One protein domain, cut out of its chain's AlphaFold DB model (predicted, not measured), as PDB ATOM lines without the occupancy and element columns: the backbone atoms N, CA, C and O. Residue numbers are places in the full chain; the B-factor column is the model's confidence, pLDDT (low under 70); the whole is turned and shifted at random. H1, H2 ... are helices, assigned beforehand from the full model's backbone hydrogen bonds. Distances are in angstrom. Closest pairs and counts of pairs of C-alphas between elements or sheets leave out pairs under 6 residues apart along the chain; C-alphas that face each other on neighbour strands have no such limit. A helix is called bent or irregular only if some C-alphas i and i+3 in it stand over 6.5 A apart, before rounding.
ATOM      1  N   LEU A   2      46.842   5.059 -22.187       69.38
ATOM      2  CA  LEU A   2      46.343   3.830 -21.546       69.38
ATOM      3  C   LEU A   2      47.410   2.732 -21.429       69.38
ATOM      4  O   LEU A   2      47.555   2.133 -20.375       69.38
ATOM      5  N   THR A   3      48.197   2.513 -22.482       74.81
ATOM      6  CA  THR A   3      49.296   1.530 -22.498       74.81
ATOM      7  C   THR A   3      50.580   2.056 -21.864       74.81
ATOM      8  O   THR A   3      51.250   1.337 -21.142       74.81
ATOM      9  N   ASN A   4      50.915   3.325 -22.111       79.94
ATOM     10  CA  ASN A   4      52.141   3.953 -21.612       79.94
ATOM     11  C   ASN A   4      51.832   5.316 -20.960       79.94
ATOM     12  O   ASN A   4      51.772   6.335 -21.670       79.94
ATOM     13  N   PRO A   5      51.599   5.369 -19.634       80.56
ATOM     14  CA  PRO A   5      51.260   6.606 -18.923       80.56
ATOM     15  C   PRO A   5      52.471   7.520 -18.673       80.56
ATOM     16  O   PRO A   5      52.300   8.725 -18.512       80.56
ATOM     17  N   ASN A   6      53.693   6.978 -18.692       84.62
ATOM     18  CA  ASN A   6      54.913   7.713 -18.334       84.62
ATOM     19  C   ASN A   6      55.488   8.599 -19.449       84.62
ATOM     20  O   ASN A   6      56.363   9.419 -19.178       84.62
ATOM     21  N   LEU A   7      54.994   8.469 -20.681       91.25
ATOM     22  CA  LEU A   7      55.440   9.292 -21.804       91.25
ATOM     23  C   LEU A   7      55.098  10.772 -21.584       91.25
ATOM     24  O   LEU A   7      54.023  11.101 -21.081       91.25
ATOM     25  N   LEU A   8      55.979  11.669 -22.040       89.81
ATOM     26  CA  LEU A   8      55.770  13.117 -21.944       89.81
ATOM     27  C   LEU A   8      54.456  13.538 -22.613       89.81
ATOM     28  O   LEU A   8      53.669  14.260 -22.011       89.81
ATOM     29  N   VAL A   9      54.165  13.001 -23.803       86.25
ATOM     30  CA  VAL A   9      52.899  13.255 -24.508       86.25
ATOM     31  C   VAL A   9      51.685  12.834 -23.678       86.25
ATOM     32  O   VAL A   9      50.701  13.564 -23.618       86.25
ATOM     33  N   SER A  10      51.768  11.708 -22.959       87.81
ATOM     34  CA  SER A  10      50.699  11.265 -22.064       87.81
ATOM     35  C   SER A  10      50.497  12.257 -20.918       87.81
ATOM     36  O   SER A  10      49.365  12.622 -20.618       87.81
ATOM     37  N   LYS A  11      51.577  12.746 -20.302       88.69
ATOM     38  CA  LYS A  11      51.500  13.736 -19.215       88.69
ATOM     39  C   LYS A  11      50.966  15.088 -19.691       88.69
ATOM     40  O   LYS A  11      50.139  15.677 -19.004       88.69
ATOM     41  N   VAL A  12      51.384  15.547 -20.870       89.44
ATOM     42  CA  VAL A  12      50.910  16.801 -21.477       89.44
ATOM     43  C   VAL A  12      49.422  16.715 -21.808       89.44
ATOM     44  O   VAL A  12      48.665  17.616 -21.456       89.44
ATOM     45  N   VAL A  13      48.979  15.620 -22.432       87.06
ATOM     46  CA  VAL A  13      47.559  15.402 -22.743       87.06
ATOM     47  C   VAL A  13      46.736  15.293 -21.457       87.06
ATOM     48  O   VAL A  13      45.700  15.947 -21.356       87.06
ATOM     49  N   LYS A  14      47.226  14.567 -20.439       87.69
ATOM     50  CA  LYS A  14      46.588  14.507 -19.114       87.69
ATOM     51  C   LYS A  14      46.431  15.900 -18.510       87.69
ATOM     52  O   LYS A  14      45.326  16.299 -18.176       87.69
ATOM     53  N   GLY A  15      47.524  16.654 -18.401       88.50
ATOM     54  CA  GLY A  15      47.512  17.980 -17.782       88.50
ATOM     55  C   GLY A  15      46.621  18.974 -18.525       88.50
ATOM     56  O   GLY A  15      45.946  19.782 -17.895       88.50
ATOM     57  N   ARG A  16      46.574  18.889 -19.859       86.75
ATOM     58  CA  ARG A  16      45.799  19.814 -20.693       86.75
ATOM     59  C   ARG A  16      44.303  19.512 -20.713       86.75
ATOM     60  O   ARG A  16      43.511  20.448 -20.768       86.75
ATOM     61  N   TYR A  17      43.917  18.238 -20.713       86.56
ATOM     62  CA  TYR A  17      42.531  17.846 -20.979       86.56
ATOM     63  C   TYR A  17      41.826  17.179 -19.792       86.56
ATOM     64  O   TYR A  17      40.615  17.331 -19.663       86.56
ATOM     65  N   PHE A  18      42.551  16.492 -18.905       87.25
ATOM     66  CA  PHE A  18      41.975  15.787 -17.751       87.25
ATOM     67  C   PHE A  18      42.962  15.692 -16.567       87.25
ATOM     68  O   PHE A  18      43.475  14.620 -16.242       87.25
ATOM     69  N   PRO A  19      43.268  16.810 -15.884       85.94
ATOM     70  CA  PRO A  19      44.288  16.822 -14.832       85.94
ATOM     71  C   PRO A  19      43.901  15.979 -13.606       85.94
ATOM     72  O   PRO A  19      44.752  15.284 -13.051       85.94
ATOM     73  N   ASN A  20      42.615  15.997 -13.232       85.12
ATOM     74  CA  ASN A  20      42.097  15.390 -11.998       85.12
ATOM     75  C   ASN A  20      41.231  14.144 -12.225       85.12
ATOM     76  O   ASN A  20      40.767  13.548 -11.258       85.12
ATOM     77  N   SER A  21      40.989  13.752 -13.477       81.31
ATOM     78  CA  SER A  21      40.114  12.626 -13.813       81.31
ATOM     79  C   SER A  21      40.854  11.530 -14.579       81.31
ATOM     80  O   SER A  21      42.029  11.659 -14.946       81.31
ATOM     81  N   SER A  22      40.181  10.393 -14.760       80.75
ATOM     82  CA  SER A  22      40.656   9.326 -15.641       80.75
ATOM     83  C   SER A  22      40.338   9.665 -17.101       80.75
ATOM     84  O   SER A  22      39.467  10.482 -17.372       80.75
ATOM     85  N   ILE A  23      41.035   9.036 -18.052       82.00
ATOM     86  CA  ILE A  23      40.809   9.277 -19.489       82.00
ATOM     87  C   ILE A  23      39.403   8.868 -19.955       82.00
ATOM     88  O   ILE A  23      38.911   9.414 -20.933       82.00
ATOM     89  N   LEU A  24      38.794   7.903 -19.262       80.56
ATOM     90  CA  LEU A  24      37.436   7.424 -19.515       80.56
ATOM     91  C   LEU A  24      36.424   8.475 -19.033       80.56
ATOM     92  O   LEU A  24      35.584   8.945 -19.781       80.56
ATOM     93  N   ASP A  25      36.649   9.003 -17.832       76.94
ATOM     94  CA  ASP A  25      35.818  10.043 -17.213       76.94
ATOM     95  C   ASP A  25      36.179  11.480 -17.665       76.94
ATOM     96  O   ASP A  25      35.889  12.474 -16.996       76.94
ATOM     97  N   ALA A  26      36.914  11.625 -18.768       82.88
ATOM     98  CA  ALA A  26      37.367  12.921 -19.262       82.88
ATOM     99  C   ALA A  26      36.299  13.539 -20.164       82.88
ATOM    100  O   ALA A  26      36.022  12.995 -21.218       82.88
ATOM    101  N   HIS A  27      35.749  14.703 -19.817       79.00
ATOM    102  CA  HIS A  27      34.753  15.384 -20.652       79.00
ATOM    103  C   HIS A  27      35.415  16.326 -21.672       79.00
ATOM    104  O   HIS A  27      36.232  17.178 -21.301       79.00
ATOM    105  N   ALA A  28      35.049  16.248 -22.955       78.56
ATOM    106  CA  ALA A  28      35.478  17.258 -23.925       78.56
ATOM    107  C   ALA A  28      34.834  18.619 -23.623       78.56
ATOM    108  O   ALA A  28      33.615  18.760 -23.569       78.56
ATOM    109  N   LYS A  29      35.660  19.649 -23.421       78.81
ATOM    110  CA  LYS A  29      35.189  21.036 -23.322       78.81
ATOM    111  C   LYS A  29      34.956  21.608 -24.723       78.81
ATOM    112  O   LYS A  29      35.767  21.371 -25.621       78.81
ATOM    113  N   ASN A  30      33.901  22.407 -24.891       71.75
ATOM    114  CA  ASN A  30      33.683  23.179 -26.117       71.75
ATOM    115  C   ASN A  30      34.885  24.119 -26.328       71.75
ATOM    116  O   ASN A  30      35.208  24.914 -25.449       71.75
ATOM    117  N   GLY A  31      35.585  23.969 -27.457       80.62
ATOM    118  CA  GLY A  31      36.843  24.674 -27.750       80.62
ATOM    119  C   GLY A  31      38.120  23.837 -27.579       80.62
ATOM    120  O   GLY A  31      39.223  24.353 -27.755       80.62
ATOM    121  N   ALA A  32      38.014  22.545 -27.257       83.00
ATOM    122  CA  ALA A  32      39.165  21.645 -27.302       83.00
ATOM    123  C   ALA A  32      39.660  21.425 -28.745       83.00
ATOM    124  O   ALA A  32      38.882  21.507 -29.697       83.00
ATOM    125  N   SER A  33      40.953  21.111 -28.899       86.81
ATOM    126  CA  SER A  33      41.549  20.864 -30.219       86.81
ATOM    127  C   SER A  33      40.818  19.753 -30.978       86.81
ATOM    128  O   SER A  33      40.350  18.787 -30.372       86.81
ATOM    129  N   TRP A  34      40.779  19.858 -32.309       84.75
ATOM    130  CA  TRP A  34      40.203  18.832 -33.188       84.75
ATOM    131  C   TRP A  34      40.726  17.424 -32.864       84.75
ATOM    132  O   TRP A  34      39.964  16.464 -32.775       84.75
ATOM    133  N   ILE A  35      42.036  17.316 -32.615       87.12
ATOM    134  CA  ILE A  35      42.702  16.055 -32.263       87.12
ATOM    135  C   ILE A  35      42.105  15.471 -30.976       87.12
ATOM    136  O   ILE A  35      41.810  14.280 -30.921       87.12
ATOM    137  N   TRP A  36      41.892  16.300 -29.949       87.75
ATOM    138  CA  TRP A  36      41.273  15.848 -28.704       87.75
ATOM    139  C   TRP A  36      39.820  15.419 -28.905       87.75
ATOM    140  O   TRP A  36      39.418  14.405 -28.348       87.75
ATOM    141  N   GLN A  37      39.044  16.135 -29.720       88.81
ATOM    142  CA  GLN A  37      37.653  15.762 -30.006       88.81
ATOM    143  C   GLN A  37      37.561  14.396 -30.704       88.81
ATOM    144  O   GLN A  37      36.765  13.550 -30.302       88.81
ATOM    145  N   SER A  38      38.422  14.142 -31.696       88.25
ATOM    146  CA  SER A  38      38.501  12.843 -32.380       88.25
ATOM    147  C   SER A  38      38.932  11.712 -31.436       88.25
ATOM    148  O   SER A  38      38.330  10.631 -31.435       88.25
ATOM    149  N   LEU A  39      39.922  11.975 -30.574       87.38
ATOM    150  CA  LEU A  39      40.370  11.019 -29.562       87.38
ATOM    151  C   LEU A  39      39.255  10.720 -28.549       87.38
ATOM    152  O   LEU A  39      39.005   9.562 -28.229       87.38
ATOM    153  N   HIS A  40      38.571  11.752 -28.063       87.19
ATOM    154  CA  HIS A  40      37.499  11.627 -27.084       87.19
ATOM    155  C   HIS A  40      36.283  10.884 -27.650       87.19
ATOM    156  O   HIS A  40      35.738  10.017 -26.976       87.19
ATOM    157  N   SER A  41      35.922  11.132 -28.912       85.19
ATOM    158  CA  SER A  41      34.890  10.357 -29.615       85.19
ATOM    159  C   SER A  41      35.249   8.867 -29.678       85.19
ATOM    160  O   SER A  41      34.451   8.008 -29.305       85.19
ATOM    161  N   SER A  42      36.501   8.557 -30.035       85.75
ATOM    162  CA  SER A  42      37.017   7.182 -30.020       85.75
ATOM    163  C   SER A  42      36.953   6.559 -28.620       85.75
ATOM    164  O   SER A  42      36.585   5.396 -28.482       85.75
ATOM    165  N   ILE A  43      37.266   7.325 -27.569       84.81
ATOM    166  CA  ILE A  43      37.163   6.869 -26.175       84.81
ATOM    167  C   ILE A  43      35.707   6.555 -25.805       84.81
ATOM    168  O   ILE A  43      35.462   5.479 -25.270       84.81
ATOM    169  N   GLY A  44      34.742   7.411 -26.149       82.19
ATOM    170  CA  GLY A  44      33.318   7.150 -25.891       82.19
ATOM    171  C   GLY A  44      32.798   5.899 -26.612       82.19
ATOM    172  O   GLY A  44      32.023   5.117 -26.059       82.19
ATOM    173  N   MET A  45      33.293   5.631 -27.827       79.19
ATOM    174  CA  MET A  45      33.026   4.365 -28.519       79.19
ATOM    175  C   MET A  45      33.642   3.176 -27.775       79.19
ATOM    176  O   MET A  45      32.992   2.137 -27.624       79.19
ATOM    177  N   LEU A  46      34.871   3.326 -27.274       77.81
ATOM    178  CA  LEU A  46      35.526   2.310 -26.457       77.81
ATOM    179  C   LEU A  46      34.751   2.045 -25.166       77.81
ATOM    180  O   LEU A  46      34.595   0.883 -24.828       77.81
ATOM    181  N   GLU A  47      34.205   3.045 -24.478       72.56
ATOM    182  CA  GLU A  47      33.387   2.830 -23.273       72.56
ATOM    183  C   GLU A  47      32.131   1.997 -23.544       72.56
ATOM    184  O   GLU A  47      31.745   1.164 -22.724       72.56
ATOM    185  N   SER A  48      31.527   2.152 -24.724       65.94
ATOM    186  CA  SER A  48      30.383   1.332 -25.138       65.94
ATOM    187  C   SER A  48      30.763  -0.127 -25.455       65.94
ATOM    188  O   SER A  48      29.932  -1.032 -25.330       65.94
ATOM    189  N   GLY A  49      32.018  -0.365 -25.860       62.56
ATOM    190  CA  GLY A  49      32.551  -1.678 -26.241       62.56
ATOM    191  C   GLY A  49      33.353  -2.392 -25.145       62.56
ATOM    192  O   GLY A  49      33.433  -3.624 -25.140       62.56
ATOM    193  N   LEU A  50      33.918  -1.641 -24.199       62.31
ATOM    194  CA  LEU A  50      34.691  -2.123 -23.060       62.31
ATOM    195  C   LEU A  50      33.730  -2.713 -22.032       62.31
ATOM    196  O   LEU A  50      33.215  -2.051 -21.135       62.31
ATOM    197  N   ARG A  51      33.502  -4.016 -22.148       53.81
ATOM    198  CA  ARG A  51      32.893  -4.797 -21.076       53.81
ATOM    199  C   ARG A  51      33.926  -4.940 -19.966       53.81
ATOM    200  O   ARG A  51      34.961  -5.566 -20.184       53.81
TER     201      ARG A  51
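Overview. This is residues 2 to 51 of the 177 residues of the protein "uncharacterized protein LOC113729585" of Coffea arabica (UniProt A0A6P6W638). Two helices, the longer H2 and the shorter H1, run crosswise to each other with a gap between them, and a long winding link without a named element joins them. A short stretch, residues 2 to 7, leads into H1, and two residues follow H2. The printed part has 50 residues with two named helices, H1 then H2 along the chain, and no named strand; the class is all helix. The whole is compact, with a radius of gyration of the C-alphas of 10.9 A, and rounded, with spans of 28 by 26 by 18 A.

Arrangement. The longest helix by residues is H2, residues 34 to 49. H1, residues 8 to 17, is apart from it, but only just: their closest C-alphas are 8.1 A apart. The link from H1 to H2 is long, with 16 residues between them. In H1 and H2 every pair of O i and N i+4 is within hydrogen-bond range. Neither helix is bent or irregular.

Along the chain. H2 begins at C-alpha 34, at (40.203, 18.832, -33.188), and ends at C-alpha 49, at (32.551, -1.678, -26.241); its first and last C-alphas are 23.0 A apart. H1 begins at C-alpha 8, at (55.770, 13.117, -21.944), and measures 14.1 A from first to last C-alpha. The link, residues 18 to 33, has C-alphas 4 to 15 A from the mean of all C-alphas.

Size, cuts and confidence. The two C-alphas farthest apart are those of Gly 31 and Arg 51, 30.5 A apart. The C-alphas of Leu 2 and Arg 51, the first and last printed, are 16.0 A apart. The printed part has no cut. The mean pLDDT of the printed part is 81.7; it is under 70 at residue 2 and residues 48 to 51, of which 48 and 49 belong to H2.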